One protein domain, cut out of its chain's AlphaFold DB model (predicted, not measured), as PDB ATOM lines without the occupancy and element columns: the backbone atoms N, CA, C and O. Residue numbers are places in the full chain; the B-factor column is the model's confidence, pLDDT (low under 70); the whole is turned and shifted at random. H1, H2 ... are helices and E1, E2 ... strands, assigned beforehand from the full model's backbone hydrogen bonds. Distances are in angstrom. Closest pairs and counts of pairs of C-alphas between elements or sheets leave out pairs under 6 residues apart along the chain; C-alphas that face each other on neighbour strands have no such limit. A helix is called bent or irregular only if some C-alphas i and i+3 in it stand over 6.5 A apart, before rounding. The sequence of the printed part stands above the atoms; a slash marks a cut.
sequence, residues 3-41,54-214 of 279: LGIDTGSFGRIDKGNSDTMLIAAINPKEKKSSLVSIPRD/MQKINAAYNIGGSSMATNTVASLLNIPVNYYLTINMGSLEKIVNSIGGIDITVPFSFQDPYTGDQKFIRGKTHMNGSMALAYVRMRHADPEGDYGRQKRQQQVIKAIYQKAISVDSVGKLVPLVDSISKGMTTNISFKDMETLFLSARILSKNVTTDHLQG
ATOM      1  N   LEU A   3     -31.807  13.348  21.443       91.19
ATOM      2  CA  LEU A   3     -32.075  14.435  20.515       91.19
ATOM      3  C   LEU A   3     -33.580  14.582  20.326       91.19
ATOM      4  O   LEU A   3     -34.241  13.665  19.844       91.19
ATOM      5  N   GLY A   4     -34.118  15.740  20.695       87.50
ATOM      6  CA  GLY A   4     -35.484  16.131  20.352       87.50
ATOM      7  C   GLY A   4     -35.456  17.014  19.115       87.50
ATOM      8  O   GLY A   4     -34.795  18.054  19.134       87.50
ATOM      9  N   ILE A   5     -36.146  16.603  18.054       81.88
ATOM     10  CA  ILE A   5     -36.185  17.344  16.786       81.88
ATOM     11  C   ILE A   5     -37.606  17.801  16.474       81.88
ATOM     12  O   ILE A   5     -38.564  17.039  16.628       81.88
ATOM     13  N   ASP A   6     -37.737  19.038  16.004       69.38
ATOM     14  CA  ASP A   6     -38.988  19.546  15.440       69.38
ATOM     15  C   ASP A   6     -39.006  19.312  13.925       69.38
ATOM     16  O   ASP A   6     -38.966  20.231  13.108       69.38
ATOM     17  N   THR A   7     -38.983  18.035  13.537       61.44
ATOM     18  CA  THR A   7     -39.205  17.616  12.148       61.44
ATOM     19  C   THR A   7     -40.532  16.882  12.027       61.44
ATOM     20  O   THR A   7     -40.946  16.143  12.924       61.44
ATOM     21  N   GLY A   8     -41.214  17.072  10.897       48.50
ATOM     22  CA  GLY A   8     -42.413  16.304  10.557       48.50
ATOM     23  C   GLY A   8     -43.749  16.842  11.082       48.50
ATOM     24  O   GLY A   8     -44.777  16.234  10.791       48.50
ATOM     25  N   SER A   9     -43.796  17.991  11.764       39.91
ATOM     26  CA  SER A   9     -45.055  18.739  11.913       39.91
ATOM     27  C   SER A   9     -45.380  19.418  10.570       39.91
ATOM     28  O   SER A   9     -44.575  20.200  10.066       39.91
ATOM     29  N   PHE A  10     -46.539  19.109   9.973       37.56
ATOM     30  CA  PHE A  10     -47.031  19.678   8.699       37.56
ATOM     31  C   PHE A  10     -46.252  19.313   7.414       37.56
ATOM     32  O   PHE A  10     -46.095  20.148   6.528       37.56
ATOM     33  N   GLY A  11     -45.772  18.073   7.267       35.81
ATOM     34  CA  GLY A  11     -45.269  17.585   5.967       35.81
ATOM     35  C   GLY A  11     -43.932  18.182   5.504       35.81
ATOM     36  O   GLY A  11     -43.569  18.039   4.338       35.81
ATOM     37  N   ARG A  12     -43.179  18.830   6.401       39.38
ATOM     38  CA  ARG A  12     -41.821  19.311   6.110       39.38
ATOM     39  C   ARG A  12     -40.837  18.136   6.068       39.38
ATOM     40  O   ARG A  12     -40.721  17.396   7.043       39.38
ATOM     41  N   ILE A  13     -40.150  17.993   4.933       43.12
ATOM     42  CA  ILE A  13     -39.108  16.982   4.658       43.12
ATOM     43  C   ILE A  13     -37.725  17.471   5.142       43.12
ATOM     44  O   ILE A  13     -36.770  16.701   5.210       43.12
ATOM     45  N   ASP A  14     -37.615  18.750   5.516       44.28
ATOM     46  CA  ASP A  14     -36.352  19.363   5.917       44.28
ATOM     47  C   ASP A  14     -35.826  18.820   7.252       44.28
ATOM     48  O   ASP A  14     -36.565  18.624   8.225       44.28
ATOM     49  N   LYS A  15     -34.503  18.628   7.308       58.38
ATOM     50  CA  LYS A  15     -33.757  18.382   8.545       58.38
ATOM     51  C   LYS A  15     -33.829  19.643   9.419       58.38
ATOM     52  O   LYS A  15     -32.989  20.523   9.336       58.38
ATOM     53  N   GLY A  16     -34.862  19.757  10.244       61.66
ATOM     54  CA  GLY A  16     -34.960  20.798  11.271       61.66
ATOM     55  C   GLY A  16     -33.823  20.705  12.295       61.66
ATOM     56  O   GLY A  16     -33.215  19.649  12.464       61.66
ATOM     57  N   ASN A  17     -33.536  21.806  12.991       66.06
ATOM     58  CA  ASN A  17     -32.545  21.834  14.072       66.06
ATOM     59  C   ASN A  17     -32.976  20.939  15.250       66.06
ATOM     60  O   ASN A  17     -34.165  20.709  15.480       66.06
ATOM     61  N   SER A  18     -32.010  20.465  16.040       73.31
ATOM     62  CA  SER A  18     -32.314  19.851  17.334       73.31
ATOM     63  C   SER A  18     -32.711  20.926  18.349       73.31
ATOM     64  O   SER A  18     -31.938  21.825  18.678       73.31
ATOM     65  N   ASP A  19     -33.925  20.826  18.880       74.62
ATOM     66  CA  ASP A  19     -34.429  21.739  19.912       74.62
ATOM     67  C   ASP A  19     -34.106  21.267  21.327       74.62
ATOM     68  O   ASP A  19     -34.212  22.033  22.289       74.62
ATOM     69  N   THR A  20     -33.735  19.993  21.461       82.12
ATOM     70  CA  THR A  20     -33.319  19.376  22.721       82.12
ATOM     71  C   THR A  20     -32.067  18.550  22.493       82.12
ATOM     72  O   THR A  20     -32.064  17.659  21.642       82.12
ATOM     73  N   MET A  21     -31.030  18.814  23.279       91.62
ATOM     74  CA  MET A  21     -29.815  18.009  23.344       91.62
ATOM     75  C   MET A  21     -29.569  17.628  24.794       91.62
ATOM     76  O   MET A  21     -29.397  18.493  25.647       91.62
ATOM     77  N   LEU A  22     -29.588  16.328  25.077       93.25
ATOM     78  CA  LEU A  22     -29.389  15.812  26.425       93.25
ATOM     79  C   LEU A  22     -28.397  14.652  26.422       93.25
ATOM     80  O   LEU A  22     -28.469  13.735  25.602       93.25
ATOM     81  N   ILE A  23     -27.475  14.656  27.373       95.88
ATOM     82  CA  ILE A  23     -26.528  13.572  27.597       95.88
ATOM     83  C   ILE A  23     -26.996  12.757  28.789       95.88
ATOM     84  O   ILE A  23     -27.023  13.236  29.916       95.88
ATOM     85  N   ALA A  24     -27.372  11.511  28.512       93.06
ATOM     86  CA  ALA A  24     -27.611  10.503  29.527       93.06
ATOM     87  C   ALA A  24     -26.324   9.699  29.725       93.06
ATOM     88  O   ALA A  24     -25.950   8.914  28.851       93.06
ATOM     89  N   ALA A  25     -25.648   9.908  30.853       92.88
ATOM     90  CA  ALA A  25     -24.526   9.081  31.274       92.88
ATOM     91  C   ALA A  25     -25.037   8.014  32.243       92.88
ATOM     92  O   ALA A  25     -25.703   8.317  33.231       92.88
ATOM     93  N   ILE A  26     -24.750   6.750  31.940       89.75
ATOM     94  CA  ILE A  26     -25.294   5.593  32.652       89.75
ATOM     95  C   ILE A  26     -24.133   4.666  32.991       89.75
ATOM     96  O   ILE A  26     -23.467   4.152  32.096       89.75
ATOM     97  N   ASN A  27     -23.904   4.433  34.283       89.50
ATOM     98  CA  ASN A  27     -22.921   3.471  34.763       89.50
ATOM     99  C   ASN A  27     -23.587   2.469  35.720       89.50
ATOM    100  O   ASN A  27     -23.732   2.744  36.917       89.50
ATOM    101  N   PRO A  28     -23.985   1.288  35.209       83.31
ATOM    102  CA  PRO A  28     -24.679   0.278  36.005       83.31
ATOM    103  C   PRO A  28     -23.795  -0.321  37.104       83.31
ATOM    104  O   PRO A  28     -24.297  -0.635  38.182       83.31
ATOM    105  N   LYS A  29     -22.479  -0.440  36.859       85.62
ATOM    106  CA  LYS A  29     -21.513  -0.997  37.824       85.62
ATOM    107  C   LYS A  29     -21.398  -0.107  39.061       85.62
ATOM    108  O   LYS A  29     -21.481  -0.592  40.182       85.62
ATOM    109  N   GLU A  30     -21.294   1.201  38.841       84.94
ATOM    110  CA  GLU A  30     -21.176   2.211  39.901       84.94
ATOM    111  C   GLU A  30     -22.521   2.649  40.494       84.94
ATOM    112  O   GLU A  30     -22.556   3.460  41.419       84.94
ATOM    113  N   LYS A  31     -23.638   2.151  39.951       86.06
ATOM    114  CA  LYS A  31     -25.001   2.577  40.294       86.06
ATOM    115  C   LYS A  31     -25.225   4.098  40.162       86.06
ATOM    116  O   LYS A  31     -25.949   4.693  40.964       86.06
ATOM    117  N   LYS A  32     -24.599   4.725  39.156       86.88
ATOM    118  CA  LYS A  32     -24.656   6.173  38.894       86.88
ATOM    119  C   LYS A  32     -25.320   6.460  37.553       86.88
ATOM    120  O   LYS A  32     -25.055   5.779  36.561       86.88
ATOM    121  N   SER A  33     -26.140   7.503  37.518       89.94
ATOM    122  CA  SER A  33     -26.671   8.050  36.273       89.94
ATOM    123  C   SER A  33     -26.862   9.557  36.363       89.94
ATOM    124  O   SER A  33     -27.227  10.067  37.423       89.94
ATOM    125  N   SER A  34     -26.632  10.252  35.254       91.44
ATOM    126  CA  SER A  34     -26.838  11.695  35.136       91.44
ATOM    127  C   SER A  34     -27.480  12.053  33.801       91.44
ATOM    128  O   SER A  34     -27.275  11.378  32.788       91.44
ATOM    129  N   LEU A  35     -28.293  13.105  33.821       92.75
ATOM    130  CA  LEU A  35     -28.906  13.724  32.655       92.75
ATOM    131  C   LEU A  35     -28.431  15.174  32.585       92.75
ATOM    132  O   LEU A  35     -28.813  15.982  33.426       92.75
ATOM    133  N   VAL A  36     -27.622  15.501  31.583       95.88
ATOM    134  CA  VAL A  36     -27.117  16.862  31.376       95.88
ATOM    135  C   VAL A  36     -27.729  17.441  30.113       95.88
ATOM    136  O   VAL A  36     -27.524  16.898  29.027       95.88
ATOM    137  N   SER A  37     -28.479  18.531  30.235       95.12
ATOM    138  CA  SER A  37     -28.991  19.254  29.067       95.12
ATOM    139  C   SER A  37     -27.951  20.228  28.525       95.12
ATOM    140  O   SER A  37     -27.247  20.886  29.288       95.12
ATOM    141  N   ILE A  38     -27.888  20.339  27.201       95.69
ATOM    142  CA  ILE A  38     -27.027  21.283  26.491       95.69
ATOM    143  C   ILE A  38     -27.933  22.274  25.754       95.69
ATOM    144  O   ILE A  38     -28.729  21.843  24.908       95.69
ATOM    145  N   PRO A  39     -27.849  23.581  26.053       93.06
ATOM    146  CA  PRO A  39     -28.636  24.586  25.357       93.06
ATOM    147  C   PRO A  39     -28.369  24.568  23.853       93.06
ATOM    148  O   PRO A  39     -27.226  24.496  23.403       93.06
ATOM    149  N   ARG A  40     -29.430  24.668  23.054       92.06
ATOM    150  CA  ARG A  40     -29.345  24.571  21.588       92.06
ATOM    151  C   ARG A  40     -28.521  25.689  20.939       92.06
ATOM    152  O   ARG A  40     -27.967  25.487  19.865       92.06
ATOM    153  N   ASP A  41     -28.473  26.845  21.601       94.12
ATOM    154  CA  ASP A  41     -27.778  28.053  21.153       94.12
ATOM    155  C   ASP A  41     -26.317  28.109  21.653       94.12
ATOM    156  O   ASP A  41     -25.639  29.105  21.409       94.12
ATOM    157  N   MET A  54     -17.912  27.130  12.981       95.56
ATOM    158  CA  MET A  54     -18.361  27.378  14.340       95.56
ATOM    159  C   MET A  54     -19.742  28.017  14.301       95.56
ATOM    160  O   MET A  54     -19.951  29.042  13.655       95.56
ATOM    161  N   GLN A  55     -20.706  27.354  14.935       95.69
ATOM    162  CA  GLN A  55     -22.116  27.737  14.924       95.69
ATOM    163  C   GLN A  55     -22.769  27.348  16.246       95.69
ATOM    164  O   GLN A  55     -22.144  26.796  17.152       95.69
ATOM    165  N   LYS A  56     -24.068  27.626  16.348       96.38
ATOM    166  CA  LYS A  56     -24.904  27.073  17.403       96.38
ATOM    167  C   LYS A  56     -24.874  25.561  17.293       96.38
ATOM    168  O   LYS A  56     -25.034  25.007  16.205       96.38
ATOM    169  N   ILE A  57     -24.727  24.888  18.421       96.50
ATOM    170  CA  ILE A  57     -24.557  23.440  18.470       96.50
ATOM    171  C   ILE A  57     -25.726  22.674  17.826       96.50
ATOM    172  O   ILE A  57     -25.540  21.570  17.315       96.50
ATOM    173  N   ASN A  58     -26.924  23.266  17.759       93.50
ATOM    174  CA  ASN A  58     -28.073  22.649  17.091       93.50
ATOM    175  C   ASN A  58     -27.946  22.548  15.567       93.50
ATOM    176  O   ASN A  58     -28.568  21.666  14.965       93.50
ATOM    177  N   ALA A  59     -27.108  23.382  14.949       93.94
ATOM    178  CA  ALA A  59     -26.827  23.330  13.522       93.94
ATOM    179  C   ALA A  59     -26.149  22.009  13.127       93.94
ATOM    180  O   ALA A  59     -26.359  21.522  12.017       93.94
ATOM    181  N   ALA A  60     -25.412  21.371  14.044       95.00
ATOM    182  CA  ALA A  60     -24.746  20.094  13.798       95.00
ATOM    183  C   ALA A  60     -25.725  19.001  13.329       95.00
ATOM    184  O   ALA A  60     -25.409  18.224  12.426       95.00
ATOM    185  N   TYR A  61     -26.938  18.963  13.897       92.56
ATOM    186  CA  TYR A  61     -27.962  18.010  13.469       92.56
ATOM    187  C   TYR A  61     -28.533  18.349  12.086       92.56
ATOM    188  O   TYR A  61     -28.717  17.455  11.261       92.56
ATOM    189  N   ASN A  62     -28.789  19.627  11.809       89.00
ATOM    190  CA  ASN A  62     -29.296  20.063  10.508       89.00
ATOM    191  C   ASN A  62     -28.296  19.734   9.381       89.00
ATOM    192  O   ASN A  62     -28.655  19.115   8.379       89.00
ATOM    193  N   ILE A  63     -27.013  20.035   9.603       91.94
ATOM    194  CA  ILE A  63     -25.943  19.837   8.620       91.94
ATOM    195  C   ILE A  63     -25.642  18.343   8.411       91.94
ATOM    196  O   ILE A  63     -25.678  17.847   7.285       91.94
ATOM    197  N   GLY A  64     -25.356  17.602   9.487       90.81
ATOM    198  CA  GLY A  64     -24.809  16.240   9.400       90.81
ATOM    199  C   GLY A  64     -25.596  15.167  10.149       90.81
ATOM    200  O   GLY A  64     -25.111  14.046  10.310       90.81
ATOM    201  N   GLY A  65     -26.808  15.478  10.611       91.75
ATOM    202  CA  GLY A  65     -27.664  14.551  11.349       91.75
ATOM    203  C   GLY A  65     -27.118  14.180  12.728       91.75
ATOM    204  O   GLY A  65     -26.237  14.832  13.292       91.75
ATOM    205  N   SER A  66     -27.639  13.084  13.285       91.88
ATOM    206  CA  SER A  66     -27.309  12.647  14.646       91.88
ATOM    207  C   SER A  66     -25.826  12.363  14.863       91.88
ATOM    208  O   SER A  66     -25.330  12.594  15.963       91.88
ATOM    209  N   SER A  67     -25.116  11.881  13.838       92.38
ATOM    210  CA  SER A  67     -23.684  11.568  13.935       92.38
ATOM    211  C   SER A  67     -22.855  12.835  14.160       92.38
ATOM    212  O   SER A  67     -22.104  12.920  15.127       92.38
ATOM    213  N   MET A  68     -23.071  13.869  13.342       95.25
ATOM    214  CA  MET A  68     -22.385  15.159  13.479       95.25
ATOM    215  C   MET A  68     -22.736  15.860  14.795       95.25
ATOM    216  O   MET A  68     -21.841  16.355  15.478       95.25
ATOM    217  N   ALA A  69     -24.009  15.845  15.204       95.56
ATOM    218  CA  ALA A  69     -24.423  16.374  16.507       95.56
ATOM    219  C   ALA A  69     -23.733  15.649  17.674       95.56
ATOM    220  O   ALA A  69     -23.241  16.284  18.605       95.56
ATOM    221  N   THR A  70     -23.646  14.321  17.591       95.69
ATOM    222  CA  THR A  70     -22.983  13.487  18.598       95.69
ATOM    223  C   THR A  70     -21.492  13.790  18.686       95.69
ATOM    224  O   THR A  70     -20.990  14.028  19.782       95.69
ATOM    225  N   ASN A  71     -20.798  13.845  17.549       96.38
ATOM    226  CA  ASN A  71     -19.366  14.147  17.501       96.38
ATOM    227  C   ASN A  71     -19.068  15.568  17.990       96.38
ATOM    228  O   ASN A  71     -18.085  15.781  18.695       96.38
ATOM    229  N   THR A  72     -19.941  16.524  17.667       97.69
ATOM    230  CA  THR A  72     -19.831  17.913  18.124       97.69
ATOM    231  C   THR A  72     -19.917  18.004  19.646       97.69
ATOM    232  O   THR A  72     -19.030  18.576  20.273       97.69
ATOM    233  N   VAL A  73     -20.919  17.373  20.268       97.31
ATOM    234  CA  VAL A  73     -21.028  17.342  21.737       97.31
ATOM    235  C   VAL A  73     -19.872  16.573  22.381       97.31
ATOM    236  O   VAL A  73     -19.333  17.014  23.396       97.31
ATOM    237  N   ALA A  74     -19.483  15.433  21.804       97.19
ATOM    238  CA  ALA A  74     -18.377  14.622  22.305       97.19
ATOM    239  C   ALA A  74     -17.064  15.419  22.329       97.19
ATOM    240  O   ALA A  74     -16.342  15.362  23.323       97.19
ATOM    241  N   SER A  75     -16.801  16.198  21.273       97.25
ATOM    242  CA  SER A  75     -15.646  17.097  21.177       97.25
ATOM    243  C   SER A  75     -15.737  18.265  22.163       97.25
ATOM    244  O   SER A  75     -14.794  18.519  22.911       97.25
ATOM    245  N   LEU A  76     -16.899  18.926  22.245       97.88
ATOM    246  CA  LEU A  76     -17.121  20.057  23.150       97.88
ATOM    247  C   LEU A  76     -16.883  19.675  24.618       97.88
ATOM    248  O   LEU A  76     -16.264  20.427  25.362       97.88
ATOM    249  N   LEU A  77     -17.349  18.507  25.054       97.50
ATOM    250  CA  LEU A  77     -17.268  18.098  26.461       97.50
ATOM    251  C   LEU A  77     -16.137  17.102  26.748       97.50
ATOM    252  O   LEU A  77     -15.968  16.705  27.901       97.50
ATOM    253  N   ASN A  78     -15.371  16.694  25.731       97.00
ATOM    254  CA  ASN A  78     -14.359  15.637  25.802       97.00
ATOM    255  C   ASN A  78     -14.866  14.389  26.553       97.00
ATOM    256  O   ASN A  78     -14.327  13.980  27.592       97.00
ATOM    257  N   ILE A  79     -15.960  13.816  26.057       96.12
ATOM    258  CA  ILE A  79     -16.567  12.599  26.603       96.12
ATOM    259  C   ILE A  79     -16.904  11.603  25.495       96.12
ATOM    260  O   ILE A  79     -17.307  12.008  24.404       96.12
ATOM    261  N   PRO A  80     -16.814  10.288  25.765       95.19
ATOM    262  CA  PRO A  80     -17.309   9.299  24.825       95.19
ATOM    263  C   PRO A  80     -18.836   9.373  24.752       95.19
ATOM    264  O   PRO A  80     -19.528   9.364  25.773       95.19
ATOM    265  N   VAL A  81     -19.369   9.387  23.533       95.50
ATOM    266  CA  VAL A  81     -20.805   9.250  23.288       95.50
ATOM    267  C   VAL A  81     -21.028   8.028  22.408       95.50
ATOM    268  O   VAL A  81     -20.874   8.077  21.194       95.50
ATOM    269  N   ASN A  82     -21.373   6.902  23.036       92.81
ATOM    270  CA  ASN A  82     -21.509   5.615  22.342       92.81
ATOM    271  C   ASN A  82     -22.775   5.537  21.481       92.81
ATOM    272  O   ASN A  82     -22.795   4.899  20.430       92.81
ATOM    273  N   TYR A  83     -23.839   6.188  21.949       94.12
ATOM    274  CA  TYR A  83     -25.167   6.041  21.383       94.12
ATOM    275  C   TYR A  83     -25.875   7.376  21.224       94.12
ATOM    276  O   TYR A  83     -25.753   8.262  22.079       94.12
ATOM    277  N   TYR A  84     -26.699   7.476  20.190       93.75
ATOM    278  CA  TYR A  84     -27.677   8.536  20.027       93.75
ATOM    279  C   TYR A  84     -29.087   7.969  19.872       93.75
ATOM    280  O   TYR A  84     -29.291   6.876  19.344       93.75
ATOM    281  N   LEU A  85     -30.065   8.741  20.319       91.19
ATOM    282  CA  LEU A  85     -31.482   8.479  20.143       91.19
ATOM    283  C   LEU A  85     -32.159   9.794  19.780       91.19
ATOM    284  O   LEU A  85     -32.201  10.718  20.589       91.19
ATOM    285  N   THR A  86     -32.677   9.865  18.564       90.00
ATOM    286  CA  THR A  86     -33.421  11.007  18.052       90.00
ATOM    287  C   THR A  86     -34.902  10.686  18.048       90.00
ATOM    288  O   THR A  86     -35.292   9.629  17.559       90.00
ATOM    289  N   ILE A  87     -35.714  11.589  18.587       85.88
ATOM    290  CA  ILE A  87     -37.164  11.452  18.715       85.88
ATOM    291  C   ILE A  87     -37.807  12.737  18.192       85.88
ATOM    292  O   ILE A  87     -37.406  13.840  18.571       85.88
ATOM    293  N   ASN A  88     -38.809  12.598  17.324       83.88
ATOM    294  CA  ASN A  88     -39.641  13.728  16.917       83.88
ATOM    295  C   ASN A  88     -40.817  13.947  17.885       83.88
ATOM    296  O   ASN A  88     -41.176  13.082  18.688       83.88
ATOM    297  N   MET A  89     -41.449  15.112  17.787       78.94
ATOM    298  CA  MET A  89     -42.538  15.503  18.689       78.94
ATOM    299  C   MET A  89     -43.730  14.529  18.668       78.94
ATOM    300  O   MET A  89     -44.287  14.216  19.719       78.94
ATOM    301  N   GLY A  90     -44.082  13.983  17.498       81.06
ATOM    302  CA  GLY A  90     -45.171  13.005  17.374       81.06
ATOM    303  C   GLY A  90     -44.864  11.659  18.042       81.06
ATOM    304  O   GLY A  90     -45.758  11.007  18.579       81.06
ATOM    305  N   SER A  91     -43.599  11.240  18.051       85.94
ATOM    306  CA  SER A  91     -43.160  10.046  18.772       85.94
ATOM    307  C   SER A  91     -43.235  10.233  20.279       85.94
ATOM    308  O   SER A  91     -43.663   9.308  20.960       85.94
ATOM    309  N   LEU A  92     -42.886  11.411  20.812       88.31
ATOM    310  CA  LEU A  92     -42.994  11.681  22.252       88.31
ATOM    311  C   LEU A  92     -44.422  11.446  22.765       88.31
ATOM    312  O   LEU A  92     -44.613  10.746  23.759       88.31
ATOM    313  N   GLU A  93     -45.421  11.975  22.057       89.56
ATOM    314  CA  GLU A  93     -46.830  11.777  22.403       89.56
ATOM    315  C   GLU A  93     -47.208  10.285  22.424       89.56
ATOM    316  O   GLU A  93     -47.824   9.805  23.380       89.56
ATOM    317  N   LYS A  94     -46.780   9.520  21.411       88.31
ATOM    318  CA  LYS A  94     -47.027   8.071  21.335       88.31
ATOM    319  C   LYS A  94     -46.345   7.294  22.460       88.31
ATOM    320  O   LYS A  94     -46.968   6.395  23.025       88.31
ATOM    321  N   ILE A  95     -45.104   7.640  22.812       87.88
ATOM    322  CA  ILE A  95     -44.379   7.018  23.934       87.88
ATOM    323  C   ILE A  95     -45.177   7.203  25.221       87.88
ATOM    324  O   ILE A  95     -45.454   6.235  25.920       87.88
ATOM    325  N   VAL A  96     -45.594   8.433  25.518       90.88
ATOM    326  CA  VAL A  96     -46.320   8.733  26.756       90.88
ATOM    327  C   VAL A  96     -47.682   8.035  26.787       90.88
ATOM    328  O   VAL A  96     -48.050   7.456  27.806       90.88
ATOM    329  N   ASN A  97     -48.423   8.025  25.678       90.31
ATOM    330  CA  ASN A  97     -49.720   7.346  25.620       90.31
ATOM    331  C   ASN A  97     -49.591   5.821  25.775       90.31
ATOM    332  O   ASN A  97     -50.362   5.212  26.514       90.31
ATOM    333  N   SER A  98     -48.603   5.199  25.126       85.69
ATOM    334  CA  SER A  98     -48.408   3.739  25.156       85.69
ATOM    335  C   SER A  98     -47.985   3.198  26.526       85.69
ATOM    336  O   SER A  98     -48.312   2.060  26.860       85.69
ATOM    337  N   ILE A  99     -47.330   4.016  27.356       85.06
ATOM    338  CA  ILE A  99     -47.016   3.673  28.753       85.06
ATOM    339  C   ILE A  99     -48.131   4.063  29.740       85.06
ATOM    340  O   ILE A  99     -47.955   3.920  30.952       85.06
ATOM    341  N   GLY A 100     -49.287   4.515  29.240       88.75
ATOM    342  CA  GLY A 100     -50.451   4.875  30.053       88.75
ATOM    343  C   GLY A 100     -50.304   6.213  30.779       88.75
ATOM    344  O   GLY A 100     -50.743   6.329  31.922       88.75
ATOM    345  N   GLY A 101     -49.647   7.188  30.146       92.88
ATOM    346  CA  GLY A 101     -49.397   8.517  30.698       92.88
ATOM    347  C   GLY A 101     -48.243   8.566  31.700       92.88
ATOM    348  O   GLY A 101     -47.672   7.546  32.092       92.88
ATOM    349  N   ILE A 102     -47.893   9.779  32.122       94.25
ATOM    350  CA  ILE A 102     -46.805  10.060  33.066       94.25
ATOM    351  C   ILE A 102     -47.272  10.969  34.197       94.25
ATOM    352  O   ILE A 102     -48.137  11.817  34.007       94.25
ATOM    353  N   ASP A 103     -46.659  10.830  35.367       94.56
ATOM    354  CA  ASP A 103     -46.952  11.664  36.531       94.56
ATOM    355  C   ASP A 103     -45.842  12.701  36.726       94.56
ATOM    356  O   ASP A 103     -44.669  12.358  36.876       94.56
ATOM    357  N   ILE A 104     -46.208  13.984  36.727       94.75
ATOM    358  CA  ILE A 104     -45.274  15.109  36.866       94.75
ATOM    359  C   ILE A 104     -45.728  16.023  37.998       94.75
ATOM    360  O   ILE A 104     -46.912  16.287  38.182       94.75
ATOM    361  N   THR A 105     -44.766  16.542  38.762       94.94
ATOM    362  CA  THR A 105     -45.018  17.651  39.689       94.94
ATOM    363  C   THR A 105     -44.753  18.964  38.965       94.94
ATOM    364  O   THR A 105     -43.602  19.342  38.757       94.94
ATOM    365  N   VAL A 106     -45.826  19.640  38.567       94.25
ATOM    366  CA  VAL A 106     -45.788  20.928  37.872       94.25
ATOM    367  C   VAL A 106     -45.303  22.010  38.850       94.25
ATOM    368  O   VAL A 106     -45.914  22.176  39.912       94.25
ATOM    369  N   PRO A 107     -44.226  22.756  38.534       91.81
ATOM    370  CA  PRO A 107     -43.612  23.695  39.474       91.81
ATOM    371  C   PRO A 107     -44.445  24.967  39.696       91.81
ATOM    372  O   PRO A 107     -44.452  25.518  40.798       91.81
ATOM    373  N   PHE A 108     -45.180  25.428  38.688       92.12
ATOM    374  CA  PHE A 108     -46.043  26.609  38.753       92.12
ATOM    375  C   PHE A 108     -47.203  26.462  37.769       92.12
ATOM    376  O   PHE A 108     -47.088  25.742  36.781       92.12
ATOM    377  N   SER A 109     -48.330  27.114  38.050       93.44
ATOM    378  CA  SER A 109     -49.488  27.065  37.157       93.44
ATOM    379  C   SER A 109     -49.247  27.936  35.929       93.44
ATOM    380  O   SER A 109     -48.792  29.068  36.072       93.44
ATOM    381  N   PHE A 110     -49.579  27.436  34.743       91.19
ATOM    382  CA  PHE A 110     -49.471  28.191  33.498       91.19
ATOM    383  C   PHE A 110     -50.461  27.682  32.450       91.19
ATOM    384  O   PHE A 110     -51.023  26.591  32.563       91.19
ATOM    385  N   GLN A 111     -50.648  28.491  31.416       89.69
ATOM    386  CA  GLN A 111     -51.371  28.155  30.200       89.69
ATOM    387  C   GLN A 111     -50.654  28.866  29.055       89.69
ATOM    388  O   GLN A 111     -50.260  30.022  29.209       89.69
ATOM    389  N   ASP A 112     -50.415  28.160  27.953       81.19
ATOM    390  CA  ASP A 112     -49.705  28.712  26.799       81.19
ATOM    391  C   ASP A 112     -50.545  28.494  25.525       81.19
ATOM    392  O   ASP A 112     -50.706  27.346  25.083       81.19
ATOM    393  N   PRO A 113     -51.087  29.573  24.922       80.44
ATOM    394  CA  PRO A 113     -51.910  29.467  23.720       80.44
ATOM    395  C   PRO A 113     -51.115  28.918  22.527       80.44
ATOM    396  O   PRO A 113     -51.693  28.301  21.632       80.44
ATOM    397  N   TYR A 114     -49.784  29.051  22.527       77.00
ATOM    398  CA  TYR A 114     -48.914  28.543  21.465       77.00
ATOM    399  C   TYR A 114     -48.673  27.029  21.546       77.00
ATOM    400  O   TYR A 114     -48.125  26.440  20.612       77.00
ATOM    401  N   THR A 115     -49.099  26.373  22.630       78.94
ATOM    402  CA  THR A 115     -48.957  24.920  22.820       78.94
ATOM    403  C   THR A 115     -50.300  24.202  22.954       78.94
ATOM    404  O   THR A 115     -50.395  23.193  23.648       78.94
ATOM    405  N   GLY A 116     -51.344  24.716  22.298       75.62
ATOM    406  CA  GLY A 116     -52.685  24.121  22.321       75.62
ATOM    407  C   GLY A 116     -53.539  24.546  23.516       75.62
ATOM    408  O   GLY A 116     -54.493  23.849  23.847       75.62
ATOM    409  N   ASP A 117     -53.175  25.658  24.163       83.06
ATOM    410  CA  ASP A 117     -53.935  26.325  25.227       83.06
ATOM    411  C   ASP A 117     -54.277  25.431  26.431       83.06
ATOM    412  O   ASP A 117     -55.272  25.614  27.132       83.06
ATOM    413  N   GLN A 118     -53.428  24.435  26.688       88.19
ATOM    414  CA  GLN A 118     -53.620  23.520  27.803       88.19
ATOM    415  C   GLN A 118     -53.245  24.171  29.132       88.19
ATOM    416  O   GLN A 118     -52.231  24.863  29.251       88.19
ATOM    417  N   LYS A 119     -54.062  23.902  30.152       90.38
ATOM    418  CA  LYS A 119     -53.887  24.445  31.496       90.38
ATOM    419  C   LYS A 119     -53.130  23.466  32.385       90.38
ATOM    420  O   LYS A 119     -53.586  22.350  32.627       90.38
ATOM    421  N   PHE A 120     -52.017  23.930  32.939       93.38
ATOM    422  CA  PHE A 120     -51.225  23.207  33.926       93.38
ATOM    423  C   PHE A 120     -51.388  23.873  35.287       93.38
ATOM    424  O   PHE A 120     -51.236  25.086  35.422       93.38
ATOM    425  N   ILE A 121     -51.714  23.080  36.306       93.81
ATOM    426  CA  ILE A 121     -51.897  23.557  37.678       93.81
ATOM    427  C   ILE A 121     -50.704  23.082  38.503       93.81
ATOM    428  O   ILE A 121     -50.322  21.916  38.421       93.81
ATOM    429  N   ARG A 122     -50.117  23.980  39.302       95.62
ATOM    430  CA  ARG A 122     -49.035  23.643  40.234       95.62
ATOM    431  C   ARG A 122     -49.418  22.436  41.096       95.62
ATOM    432  O   ARG A 122     -50.475  22.427  41.721       95.62
ATOM    433  N   GLY A 123     -48.509  21.469  41.197       95.88
ATOM    434  CA  GLY A 123     -48.711  20.234  41.954       95.88
ATOM    435  C   GLY A 123     -48.633  18.982  41.084       95.88
ATOM    436  O   GLY A 123     -48.193  19.021  39.937       95.88
ATOM    437  N   LYS A 124     -49.011  17.837  41.658       95.69
ATOM    438  CA  LYS A 124     -48.985  16.551  40.952       95.69
ATOM    439  C   LYS A 124     -50.076  16.519  39.885       95.69
ATOM    440  O   LYS A 124     -51.240  16.736  40.195       95.69
ATOM    441  N   THR A 125     -49.684  16.221  38.655       94.88
ATOM    442  CA  THR A 125     -50.566  16.109  37.495       94.88
ATOM    443  C   THR A 125     -50.229  14.836  36.735       94.88
ATOM    444  O   THR A 125     -49.059  14.568  36.458       94.88
ATOM    445  N   HIS A 126     -51.260  14.076  36.375       95.62
ATOM    446  CA  HIS A 126     -51.139  12.991  35.414       95.62
ATOM    447  C   HIS A 126     -51.284  13.561  33.998       95.62
ATOM    448  O   HIS A 126     -52.247  14.270  33.714       95.62
ATOM    449  N   MET A 127     -50.323  13.280  33.123       95.88
ATOM    450  CA  MET A 127     -50.254  13.809  31.765       95.88
ATOM    451  C   MET A 127     -50.318  12.675  30.746       95.88
ATOM    452  O   MET A 127     -49.515  11.741  30.781       95.88
ATOM    453  N   ASN A 128     -51.246  12.789  29.797       94.94
ATOM    454  CA  ASN A 128     -51.205  12.005  28.563       94.94
ATOM    455  C   ASN A 128     -50.160  12.591  27.593       94.94
ATOM    456  O   ASN A 128     -49.493  13.582  27.894       94.94
ATOM    457  N   GLY A 129     -50.000  11.987  26.418       93.00
ATOM    458  CA  GLY A 129     -48.980  12.396  25.457       93.00
ATOM    459  C   GLY A 129     -49.168  13.805  24.901       93.00
ATOM    460  O   GLY A 129     -48.182  14.524  24.765       93.00
ATOM    461  N   SER A 130     -50.410  14.233  24.664       92.62
ATOM    462  CA  SER A 130     -50.708  15.600  24.222       92.62
ATOM    463  C   SER A 130     -50.333  16.628  25.300       92.62
ATOM    464  O   SER A 130     -49.656  17.614  25.004       92.62
ATOM    465  N   MET A 131     -50.670  16.351  26.567       94.19
ATOM    466  CA  MET A 131     -50.272  17.184  27.708       94.19
ATOM    467  C   MET A 131     -48.764  17.218  27.912       94.19
ATOM    468  O   MET A 131     -48.198  18.289  28.113       94.19
ATOM    469  N   ALA A 132     -48.091  16.072  27.816       94.00
ATOM    470  CA  ALA A 132     -46.640  16.010  27.925       94.00
ATOM    471  C   ALA A 132     -45.958  16.812  26.805       94.00
ATOM    472  O   ALA A 132     -44.993  17.531  27.068       94.00
ATOM    473  N   LEU A 133     -46.479  16.743  25.576       90.94
ATOM    474  CA  LEU A 133     -45.959  17.511  24.448       90.94
ATOM    475  C   LEU A 133     -46.141  19.022  24.650       90.94
ATOM    476  O   LEU A 133     -45.189  19.781  24.467       90.94
ATOM    477  N   ALA A 134     -47.327  19.468  25.069       91.19
ATOM    478  CA  ALA A 134     -47.564  20.875  25.396       91.19
ATOM    479  C   ALA A 134     -46.635  21.349  26.530       91.19
ATOM    480  O   ALA A 134     -45.999  22.403  26.434       91.19
ATOM    481  N   TYR A 135     -46.461  20.512  27.555       92.81
ATOM    482  CA  TYR A 135     -45.613  20.795  28.708       92.81
ATOM    483  C   TYR A 135     -44.138  21.002  28.343       92.81
ATOM    484  O   TYR A 135     -43.510  21.914  28.880       92.81
ATOM    485  N   VAL A 136     -43.567  20.207  27.425       89.56
ATOM    486  CA  VAL A 136     -42.159  20.372  26.997       89.56
ATOM    487  C   VAL A 136     -41.943  21.488  25.979       89.56
ATOM    488  O   VAL A 136     -40.801  21.901  25.779       89.56
ATOM    489  N   ARG A 137     -43.004  21.967  25.317       85.38
ATOM    490  CA  ARG A 137     -42.921  23.031  24.305       85.38
ATOM    491  C   ARG A 137     -43.082  24.430  24.884       85.38
ATOM    492  O   ARG A 137     -42.528  25.361  24.304       85.38
ATOM    493  N   MET A 138     -43.798  24.583  26.003       85.56
ATOM    494  CA  MET A 138     -44.059  25.910  26.572       85.56
ATOM    495  C   MET A 138     -42.731  26.635  26.841       85.56
ATOM    496  O   MET A 138     -41.777  26.038  27.343       85.56
ATOM    497  N   ARG A 139     -42.647  27.913  26.479       79.31
ATOM    498  CA  ARG A 139     -41.447  28.750  26.688       79.31
ATOM    499  C   ARG A 139     -41.811  30.132  27.211       79.31
ATOM    500  O   ARG A 139     -41.119  30.648  28.076       79.31
ATOM    501  N   HIS A 140     -42.873  30.722  26.670       74.56
ATOM    502  CA  HIS A 140     -43.205  32.134  26.871       74.56
ATOM    503  C   HIS A 140     -43.740  32.445  28.269       74.56
ATOM    504  O   HIS A 140     -43.545  33.549  28.761       74.56
ATOM    505  N   ALA A 141     -44.380  31.469  28.914       77.25
ATOM    506  CA  ALA A 141     -44.907  31.610  30.267       77.25
ATOM    507  C   ALA A 141     -43.894  31.216  31.361       77.25
ATOM    508  O   ALA A 141     -44.242  31.239  32.541       77.25
ATOM    509  N   ASP A 142     -42.669  30.818  30.995       80.50
ATOM    510  CA  ASP A 142     -41.650  30.370  31.946       80.50
ATOM    511  C   ASP A 142     -40.712  31.525  32.332       80.50
ATOM    512  O   ASP A 142     -40.015  32.044  31.454       80.50
ATOM    513  N   PRO A 143     -40.629  31.907  33.620       80.81
ATOM    514  CA  PRO A 143     -39.685  32.926  34.080       80.81
ATOM    515  C   PRO A 143     -38.219  32.582  33.783       80.81
ATOM    516  O   PRO A 143     -37.393  33.481  33.660       80.81
ATOM    517  N   GLU A 144     -37.889  31.292  33.654       81.31
ATOM    518  CA  GLU A 144     -36.542  30.809  33.326       81.31
ATOM    519  C   GLU A 144     -36.342  30.574  31.815       81.31
ATOM    520  O   GLU A 144     -35.306  30.053  31.388       81.31
ATOM    521  N   GLY A 145     -37.335  30.911  30.983       82.25
ATOM    522  CA  GLY A 145     -37.271  30.820  29.527       82.25
ATOM    523  C   GLY A 145     -36.841  29.441  29.008       82.25
ATOM    524  O   GLY A 145     -37.515  28.429  29.213       82.25
ATOM    525  N   ASP A 146     -35.720  29.401  28.279       80.56
ATOM    526  CA  ASP A 146     -35.187  28.171  27.672       80.56
ATOM    527  C   ASP A 146     -34.713  27.153  28.718       80.56
ATOM    528  O   ASP A 146     -34.987  25.961  28.583       80.56
ATOM    529  N   TYR A 147     -34.085  27.617  29.800       82.50
ATOM    530  CA  TYR A 147     -33.639  26.747  30.888       82.50
ATOM    531  C   TYR A 147     -34.823  26.078  31.585       82.50
ATOM    532  O   TYR A 147     -34.796  24.871  31.833       82.50
ATOM    533  N   GLY A 148     -35.904  26.824  31.822       87.12
ATOM    534  CA  GLY A 148     -37.147  26.266  32.350       87.12
ATOM    535  C   GLY A 148     -37.754  25.203  31.424       87.12
ATOM    536  O   GLY A 148     -38.146  24.121  31.879       87.12
ATOM    537  N   ARG A 149     -37.719  25.431  30.101       87.88
ATOM    538  CA  ARG A 149     -38.112  24.420  29.101       87.88
ATOM    539  C   ARG A 149     -37.252  23.157  29.198       87.88
ATOM    540  O   ARG A 149     -37.794  22.052  29.225       87.88
ATOM    541  N   GLN A 150     -35.933  23.300  29.307       85.75
ATOM    542  CA  GLN A 150     -35.023  22.159  29.447       85.75
ATOM    543  C   GLN A 150     -35.280  21.369  30.739       85.75
ATOM    544  O   GLN A 150     -35.270  20.137  30.714       85.75
ATOM    545  N   LYS A 151     -35.564  22.040  31.865       89.81
ATOM    546  CA  LYS A 151     -35.939  21.364  33.121       89.81
ATOM    547  C   LYS A 151     -37.213  20.540  32.948       89.81
ATOM    548  O   LYS A 151     -37.280  19.396  33.395       89.81
ATOM    549  N   ARG A 152     -38.218  21.076  32.252       91.94
ATOM    550  CA  ARG A 152     -39.466  20.352  31.952       91.94
ATOM    551  C   ARG A 152     -39.240  19.148  31.038       91.94
ATOM    552  O   ARG A 152     -39.813  18.088  31.279       91.94
ATOM    553  N   GLN A 153     -38.349  19.262  30.056       91.00
ATOM    554  CA  GLN A 153     -37.929  18.128  29.223       91.00
ATOM    555  C   GLN A 153     -37.263  17.026  30.060       91.00
ATOM    556  O   GLN A 153     -37.617  15.855  29.922       91.00
ATOM    557  N   GLN A 154     -36.365  17.384  30.986       90.06
ATOM    558  CA  GLN A 154     -35.767  16.427  31.923       90.06
ATOM    559  C   GLN A 154     -36.815  15.774  32.835       90.06
ATOM    560  O   GLN A 154     -36.759  14.563  33.051       90.06
ATOM    561  N   GLN A 155     -37.794  16.538  33.335       92.00
ATOM    562  CA  GLN A 155     -38.910  16.003  34.125       92.00
ATOM    563  C   GLN A 155     -39.714  14.967  33.336       92.00
ATOM    564  O   GLN A 155     -39.987  13.891  33.863       92.00
ATOM    565  N   VAL A 156     -40.046  15.258  32.074       92.38
ATOM    566  CA  VAL A 156     -40.775  14.329  31.199       92.38
ATOM    567  C   VAL A 156     -39.954  13.078  30.909       92.38
ATOM    568  O   VAL A 156     -40.471  11.978  31.074       92.38
ATOM    569  N   ILE A 157     -38.669  13.207  30.567       89.38
ATOM    570  CA  ILE A 157     -37.785  12.051  30.336       89.38
ATOM    571  C   ILE A 157     -37.685  11.187  31.598       89.38
ATOM    572  O   ILE A 157     -37.815   9.966  31.521       89.38
ATOM    573  N   LYS A 158     -37.514  11.810  32.769       87.75
ATOM    574  CA  LYS A 158     -37.461  11.109  34.056       87.75
ATOM    575  C   LYS A 158     -38.784  10.415  34.385       87.75
ATOM    576  O   LYS A 158     -38.756   9.288  34.869       87.75
ATOM    577  N   ALA A 159     -39.921  11.046  34.105       90.25
ATOM    578  CA  ALA A 159     -41.240  10.469  34.351       90.25
ATOM    579  C   ALA A 159     -41.554   9.314  33.386       90.25
ATOM    580  O   ALA A 159     -42.023   8.269  33.832       90.25
ATOM    581  N   ILE A 160     -41.213   9.445  32.096       87.69
ATOM    582  CA  ILE A 160     -41.276   8.350  31.111       87.69
ATOM    583  C   ILE A 160     -40.435   7.177  31.599       87.69
ATOM    584  O   ILE A 160     -40.905   6.046  31.632       87.69
ATOM    585  N   TYR A 161     -39.206   7.455  32.024       81.56
ATOM    586  CA  TYR A 161     -38.298   6.452  32.552       81.56
ATOM    587  C   TYR A 161     -38.868   5.750  33.795       81.56
ATOM    588  O   TYR A 161     -38.924   4.523  33.825       81.56
ATOM    589  N   GLN A 162     -39.354   6.503  34.790       82.94
ATOM    590  CA  GLN A 162     -39.962   5.956  36.009       82.94
ATOM    591  C   GLN A 162     -41.209   5.122  35.708       82.94
ATOM    592  O   GLN A 162     -41.406   4.060  36.301       82.94
ATOM    593  N   LYS A 163     -42.033   5.567  34.758       84.38
ATOM    594  CA  LYS A 163     -43.206   4.824  34.314       84.38
ATOM    595  C   LYS A 163     -42.797   3.536  33.603       84.38
ATOM    596  O   LYS A 163     -43.276   2.472  33.982       84.38
ATOM    597  N   ALA A 164     -41.866   3.606  32.653       77.81
ATOM    598  CA  ALA A 164     -41.412   2.466  31.861       77.81
ATOM    599  C   ALA A 164     -40.834   1.333  32.725       77.81
ATOM    600  O   ALA A 164     -41.115   0.170  32.461       77.81
ATOM    601  N   ILE A 165     -40.086   1.652  33.788       76.44
ATOM    602  CA  ILE A 165     -39.550   0.637  34.716       76.44
ATOM    603  C   ILE A 165     -40.588   0.108  35.720       76.44
ATOM    604  O   ILE A 165     -40.373  -0.952  36.305       76.44
ATOM    605  N   SER A 166     -41.669   0.860  35.971       75.94
ATOM    606  CA  SER A 166     -42.765   0.454  36.869       75.94
ATOM    607  C   SER A 166     -43.751  -0.494  36.189       75.94
ATOM    608  O   SER A 166     -44.414  -1.287  36.854       75.94
ATOM    609  N   VAL A 167     -43.841  -0.422  34.859       66.19
ATOM    610  CA  VAL A 167     -44.618  -1.355  34.052       66.19
ATOM    611  C   VAL A 167     -43.849  -2.675  34.018       66.19
ATOM    612  O   VAL A 167     -42.791  -2.779  33.405       66.19
ATOM    613  N   ASP A 168     -44.370  -3.681  34.716       60.38
ATOM    614  CA  ASP A 168     -43.667  -4.932  35.021       60.38
ATOM    615  C   ASP A 168     -43.599  -5.905  33.827       60.38
ATOM    616  O   ASP A 168     -44.010  -7.061  33.899       60.38
ATOM    617  N   SER A 169     -43.157  -5.445  32.654       57.34
ATOM    618  CA  SER A 169     -43.098  -6.305  31.469       57.34
ATOM    619  C   SER A 169     -42.045  -5.838  30.467       57.34
ATOM    620  O   SER A 169     -42.319  -4.986  29.625       57.34
ATOM    621  N   VAL A 170     -40.877  -6.493  30.456       61.78
ATOM    622  CA  VAL A 170     -39.945  -6.458  29.305       61.78
ATOM    623  C   VAL A 170     -40.697  -6.780  28.000       61.78
ATOM    624  O   VAL A 170     -40.429  -6.184  26.963       61.78
ATOM    625  N   GLY A 171     -41.743  -7.617  28.070       67.06
ATOM    626  CA  GLY A 171     -42.629  -7.932  26.943       67.06
ATOM    627  C   GLY A 171     -43.410  -6.749  26.347       67.06
ATOM    628  O   GLY A 171     -43.917  -6.872  25.238       67.06
ATOM    629  N   LYS A 172     -43.494  -5.594  27.026       70.75
ATOM    630  CA  LYS A 172     -44.089  -4.363  26.467       70.75
ATOM    631  C   LYS A 172     -43.062  -3.448  25.795       70.75
ATOM    632  O   LYS A 172     -43.458  -2.501  25.121       70.75
ATOM    633  N   LEU A 173     -41.766  -3.744  25.927       70.44
ATOM    634  CA  LEU A 173     -40.693  -2.952  25.328       70.44
ATOM    635  C   LEU A 173     -40.634  -3.132  23.807       70.44
ATOM    636  O   LEU A 173     -40.490  -2.141  23.101       70.44
ATOM    637  N   VAL A 174     -40.827  -4.358  23.300       75.12
ATOM    638  CA  VAL A 174     -40.872  -4.628  21.848       75.12
ATOM    639  C   VAL A 174     -42.019  -3.860  21.172       75.12
ATOM    640  O   VAL A 174     -41.725  -3.041  20.304       75.12
ATOM    641  N   PRO A 175     -43.298  -3.998  21.597       77.06
ATOM    642  CA  PRO A 175     -44.389  -3.231  20.990       77.06
ATOM    643  C   PRO A 175     -44.209  -1.713  21.109       77.06
ATOM    644  O   PRO A 175     -44.599  -0.974  20.207       77.06
ATOM    645  N   LEU A 176     -43.614  -1.236  22.211       76.00
ATOM    646  CA  LEU A 176     -43.312   0.181  22.403       76.00
ATOM    647  C   LEU A 176     -42.304   0.673  21.359       76.00
ATOM    648  O   LEU A 176     -42.601   1.632  20.648       76.00
ATOM    649  N   VAL A 177     -41.146   0.012  21.253       78.94
ATOM    650  CA  VAL A 177     -40.086   0.356  20.292       78.94
ATOM    651  C   VAL A 177     -40.620   0.292  18.860       78.94
ATOM    652  O   VAL A 177     -40.416   1.235  18.095       78.94
ATOM    653  N   ASP A 178     -41.389  -0.744  18.520       80.50
ATOM    654  CA  ASP A 178     -42.016  -0.879  17.203       80.50
ATOM    655  C   ASP A 178     -42.977   0.276  16.904       80.50
ATOM    656  O   ASP A 178     -42.926   0.858  15.815       80.50
ATOM    657  N   SER A 179     -43.809   0.672  17.874       78.06
ATOM    658  CA  SER A 179     -44.804   1.740  17.695       78.06
ATOM    659  C   SER A 179     -44.189   3.117  17.417       78.06
ATOM    660  O   SER A 179     -44.816   3.958  16.759       78.06
ATOM    661  N   ILE A 180     -42.961   3.348  17.891       78.06
ATOM    662  CA  ILE A 180     -42.267   4.643  17.792       78.06
ATOM    663  C   ILE A 180     -41.122   4.632  16.777       78.06
ATOM    664  O   ILE A 180     -40.614   5.696  16.431       78.06
ATOM    665  N   SER A 181     -40.762   3.455  16.257       80.19
ATOM    666  CA  SER A 181     -39.668   3.231  15.301       80.19
ATOM    667  C   SER A 181     -39.675   4.216  14.126       80.19
ATOM    668  O   SER A 181     -38.634   4.753  13.764       80.19
ATOM    669  N   LYS A 182     -40.854   4.532  13.573       80.44
ATOM    670  CA  LYS A 182     -41.002   5.444  12.423       80.44
ATOM    671  C   LYS A 182     -40.619   6.897  12.707       80.44
ATOM    672  O   LYS A 182     -40.288   7.618  11.775       80.44
ATOM    673  N   GLY A 183     -40.717   7.353  13.952       81.50
ATOM    674  CA  GLY A 183     -40.332   8.712  14.342       81.50
ATOM    675  C   GLY A 183     -39.149   8.719  15.304       81.50
ATOM    676  O   GLY A 183     -39.023   9.646  16.109       81.50
ATOM    677  N   MET A 184     -38.343   7.659  15.249       85.44
ATOM    678  CA  MET A 184     -37.154   7.454  16.051       85.44
ATOM    679  C   MET A 184     -35.973   7.128  15.134       85.44
ATOM    680  O   MET A 184     -36.101   6.391  14.162       85.44
ATOM    681  N   THR A 185     -34.791   7.649  15.441       88.38
ATOM    682  CA  THR A 185     -33.548   7.239  14.772       88.38
ATOM    683  C   THR A 185     -32.479   7.007  15.820       88.38
ATOM    684  O   THR A 185     -32.278   7.839  16.701       88.38
ATOM    685  N   THR A 186     -31.798   5.869  15.760       91.12
ATOM    686  CA  THR A 186     -30.826   5.479  16.780       91.12
ATOM    687  C   THR A 186     -29.797   4.512  16.215       91.12
ATOM    688  O   THR A 186     -30.086   3.769  15.281       91.12
ATOM    689  N   ASN A 187     -28.600   4.518  16.796       92.31
ATOM    690  CA  ASN A 187     -27.579   3.493  16.584       92.31
ATOM    691  C   ASN A 187     -27.539   2.454  17.724       92.31
ATOM    692  O   ASN A 187     -26.603   1.660  17.787       92.31
ATOM    693  N   ILE A 188     -28.510   2.472  18.645       90.69
ATOM    694  CA  ILE A 188     -28.622   1.487  19.726       90.69
ATOM    695  C   ILE A 188     -29.234   0.213  19.141       90.69
ATOM    696  O   ILE A 188     -30.341   0.243  18.604       90.69
ATOM    697  N   SER A 189     -28.528  -0.913  19.255       90.38
ATOM    698  CA  SER A 189     -29.091  -2.207  18.868       90.38
ATOM    699  C   SER A 189     -30.226  -2.605  19.819       90.38
ATOM    700  O   SER A 189     -30.239  -2.204  20.981       90.38
ATOM    701  N   PHE A 190     -31.168  -3.435  19.371       84.38
ATOM    702  CA  PHE A 190     -32.264  -3.887  20.240       84.38
ATOM    703  C   PHE A 190     -31.749  -4.559  21.532       84.38
ATOM    704  O   PHE A 190     -32.214  -4.255  22.627       84.38
ATOM    705  N   LYS A 191     -30.697  -5.379  21.425       85.44
ATOM    706  CA  LYS A 191     -30.019  -6.004  22.571       85.44
ATOM    707  C   LYS A 191     -29.401  -4.978  23.533       85.44
ATOM    708  O   LYS A 191     -29.457  -5.147  24.755       85.44
ATOM    709  N   ASP A 192     -28.819  -3.904  23.002       88.69
ATOM    710  CA  ASP A 192     -28.304  -2.813  23.833       88.69
ATOM    711  C   ASP A 192     -29.451  -2.050  24.505       88.69
ATOM    712  O   ASP A 192     -29.325  -1.688  25.673       88.69
ATOM    713  N   MET A 193     -30.596  -1.862  23.833       84.56
ATOM    714  CA  MET A 193     -31.791  -1.269  24.448       84.56
ATOM    715  C   MET A 193     -32.297  -2.105  25.625       84.56
ATOM    716  O   MET A 193     -32.585  -1.543  26.680       84.56
ATOM    717  N   GLU A 194     -32.360  -3.430  25.485       80.88
ATOM    718  CA  GLU A 194     -32.716  -4.331  26.587       80.88
ATOM    719  C   GLU A 194     -31.733  -4.197  27.757       80.88
ATOM    720  O   GLU A 194     -32.136  -4.048  28.912       80.88
ATOM    721  N   THR A 195     -30.431  -4.173  27.462       83.88
ATOM    722  CA  THR A 195     -29.375  -4.023  28.474       83.88
ATOM    723  C   THR A 195     -29.473  -2.676  29.198       83.88
ATOM    724  O   THR A 195     -29.356  -2.612  30.428       83.88
ATOM    725  N   LEU A 196     -29.723  -1.596  28.454       82.25
ATOM    726  CA  LEU A 196     -29.946  -0.259  28.994       82.25
ATOM    727  C   LEU A 196     -31.218  -0.209  29.840       82.25
ATOM    728  O   LEU A 196     -31.181   0.388  30.910       82.25
ATOM    729  N   PHE A 197     -32.305  -0.864  29.425       79.44
ATOM    730  CA  PHE A 197     -33.558  -0.940  30.181       79.44
ATOM    731  C   PHE A 197     -33.397  -1.695  31.511       79.44
ATOM    732  O   PHE A 197     -33.860  -1.240  32.561       79.44
ATOM    733  N   LEU A 198     -32.683  -2.823  31.504       79.06
ATOM    734  CA  LEU A 198     -32.386  -3.578  32.725       79.06
ATOM    735  C   LEU A 198     -31.484  -2.780  33.673       79.06
ATOM    736  O   LEU A 198     -31.758  -2.685  34.870       79.06
ATOM    737  N   SER A 199     -30.450  -2.142  33.127       78.75
ATOM    738  CA  SER A 199     -29.569  -1.242  33.876       78.75
ATOM    739  C   SER A 199     -30.337  -0.063  34.470       78.75
ATOM    740  O   SER A 199     -30.183   0.277  35.641       78.75
ATOM    741  N   ALA A 200     -31.223   0.529  33.674       70.19
ATOM    742  CA  ALA A 200     -32.130   1.590  34.064       70.19
ATOM    743  C   ALA A 200     -32.982   1.189  35.271       70.19
ATOM    744  O   ALA A 200     -33.045   1.952  36.228       70.19
ATOM    745  N   ARG A 201     -33.577  -0.008  35.306       73.81
ATOM    746  CA  ARG A 201     -34.379  -0.459  36.461       73.81
ATOM    747  C   ARG A 201     -33.588  -0.402  37.778       73.81
ATOM    748  O   ARG A 201     -34.122   0.045  38.795       73.81
ATOM    749  N   ILE A 202     -32.303  -0.768  37.739       71.44
ATOM    750  CA  ILE A 202     -31.382  -0.744  38.892       71.44
ATOM    751  C   ILE A 202     -31.055   0.696  39.329       71.44
ATOM    752  O   ILE A 202     -30.917   0.971  40.520       71.44
ATOM    753  N   LEU A 203     -30.946   1.621  38.374       72.25
ATOM    754  CA  LEU A 203     -30.464   2.994  38.574       72.25
ATOM    755  C   LEU A 203     -31.552   4.004  38.973       72.25
ATOM    756  O   LEU A 203     -31.254   5.163  39.256       72.25
ATOM    757  N   SER A 204     -32.804   3.560  39.054       65.88
ATOM    758  CA  SER A 204     -33.996   4.417  39.104       65.88
ATOM    759  C   SER A 204     -34.108   5.418  40.245       65.88
ATOM    760  O   SER A 204     -34.852   6.397  40.138       65.88
ATOM    761  N   LYS A 205     -33.348   5.211  41.319       66.25
ATOM    762  CA  LYS A 205     -33.333   6.096  42.485       66.25
ATOM    763  C   LYS A 205     -32.239   7.173  42.425       66.25
ATOM    764  O   LYS A 205     -32.350   8.153  43.150       66.25
ATOM    765  N   ASN A 206     -31.244   7.040  41.539       74.31
ATOM    766  CA  ASN A 206     -30.015   7.847  41.541       74.31
ATOM    767  C   ASN A 206     -29.733   8.500  40.175       74.31
ATOM    768  O   ASN A 206     -28.649   8.340  39.606       74.31
ATOM    769  N   VAL A 207     -30.717   9.228  39.642       84.44
ATOM    770  CA  VAL A 207     -30.541  10.059  38.439       84.44
ATOM    771  C   VAL A 207     -30.328  11.508  38.872       84.44
ATOM    772  O   VAL A 207     -31.275  12.144  39.352       84.44
ATOM    773  N   THR A 208     -29.108  12.024  38.711       89.25
ATOM    774  CA  THR A 208     -28.831  13.463  38.844       89.25
ATOM    775  C   THR A 208     -29.189  14.187  37.552       89.25
ATOM    776  O   THR A 208     -29.185  13.601  36.469       89.25
ATOM    777  N   THR A 209     -29.552  15.457  37.664       90.88
ATOM    778  CA  THR A 209     -29.900  16.310  36.526       90.88
ATOM    779  C   THR A 209     -29.089  17.586  36.605       90.88
ATOM    780  O   THR A 209     -29.004  18.166  37.687       90.88
ATOM    781  N   ASP A 210     -28.546  18.023  35.478       93.81
ATOM    782  CA  ASP A 210     -27.746  19.239  35.380       93.81
ATOM    783  C   ASP A 210     -27.916  19.902  34.001       93.81
ATOM    784  O   ASP A 210     -28.563  19.353  33.100       93.81
ATOM    785  N   HIS A 211     -27.379  21.107  33.836       94.06
ATOM    786  CA  HIS A 211     -27.415  21.872  32.595       94.06
ATOM    787  C   HIS A 211     -26.063  22.523  32.341       94.06
ATOM    788  O   HIS A 211     -25.481  23.106  33.253       94.06
ATOM    789  N   LEU A 212     -25.621  22.504  31.084       95.88
ATOM    790  CA  LEU A 212     -24.570  23.408  30.643       95.88
ATOM    791  C   LEU A 212     -25.115  24.840  30.644       95.88
ATOM    792  O   LEU A 212     -26.183  25.108  30.086       95.88
ATOM    793  N   GLN A 213     -24.373  25.751  31.260       94.12
ATOM    794  CA  GLN A 213     -24.708  27.170  31.280       94.12
ATOM    795  C   GLN A 213     -23.814  27.961  30.325       94.12
ATOM    796  O   GLN A 213     -22.645  27.640  30.123       94.12
ATOM    797  N   GLY A 214     -24.373  29.010  29.730       93.62
ATOM    798  CA  GLY A 214     -23.629  29.906  28.860       93.62
ATOM    799  C   GLY A 214     -24.066  31.349  29.052       93.62
ATOM    800  O   GLY A 214     -25.184  31.625  29.480       93.62
TER     801      GLY A 214
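This is residues 3 to 41 and 54 to 214 of the 279 residues of the protein "LytR_cpsA_psr domain-containing protein" of Lactobacillus paracasei NRIC 0644 (UniProt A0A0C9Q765). A twisted six-stranded sheet lies between helices in three layers, H1 on one face and H4 and H6 on the other. The E6-E7 hairpin and H3 pack on the side of H4 away from this sheet, while H2 and H5, side by side, graze the sheet. The printed part has 200 residues, with six named helices and nine named strands in the order E1 E2 E3 E4 H1 E5 H2 E6 E7 H3 H4 H5 E8 H6 E9. The sheet's order is E8 E5 E1 E2 E3 E9, mixed; the class is mixed, helices and strands. The whole is compact, with a radius of gyration of the C-alphas of 16.4 A and spans of 46 by 41 by 34 A.

E1, residues 3 to 5, E2, residues 18 to 27, and E3, residues 32 to 38, form a meander of two hairpins, each strand the antiparallel neighbour of the one before; N 4 and O 20 (3.0 A) and N 23 and O 36 (2.8 A) are within hydrogen-bond range. E4, residues 54 to 56, pairs with no named strand. H1, residues 59 to 77, is on the sheet at a height of 9.7 A. E5, residues 85 to 88, is parallel to E1 (N 3 and O 85, 2.8 A). H2, residues 89 to 98, only grazes the sheet. E6, residues 102 to 106, and E7, residues 123 to 127, form an antiparallel hairpin (N 104 and O 125, 2.9 A). H3, residues 129 to 137, touches H2, closest C-alphas Glu 93 and Gly 129, 3.8 A. H4, residues 145 to 166, forms a helical hairpin with H3 at a shallow tilt of 31 degrees, closest C-alphas Val 136 and Gln 153, 5.3 A. H4 is on the opposite face from H1, at a height of 6.9 A. H5, residues 170 to 183, only grazes the sheet and touches H2, closest C-alphas Ser 91 and Gly 183, 5.4 A. E8, residues 184 to 186, is antiparallel to E5 (N 86 and O 185, 2.8 A). H6, residues 190 to 203, touches H4 about perpendicular, at 84 degrees, closest C-alphas Ile 165 and Arg 201, 5.6 A. E9, residues 207 to 211, is parallel to E3 (N 35 and O 208, 2.8 A). Every O i to N i+4 pair is within range in H2, H3, H4 and H6, against 12 of 15 in H1 and 6 of 10 in H5.

E1 begins at C-alpha 3 (-32.075, 14.435, 20.515), and E9 ends at C-alpha 211 (-27.415, 21.872, 32.595). H4 is 31.7 A long, E2 25.7 A and H5 21.3 A. H1 and H5 are irregular: C-alphas 63 and 66 are 9.5 A apart, 179 and 182 7.5 A.

The C-alphas farthest apart, Met 54 and Asp 168, are 46.0 A apart. Residues 42 to 53 are not printed, and C-alphas 41 and 54 are 11.6 A apart across the cut. The links E1 to E2 and E6 to E7 are long. Residues 6 to 17, 167 to 171 and 204 to 205 have pLDDT under 70.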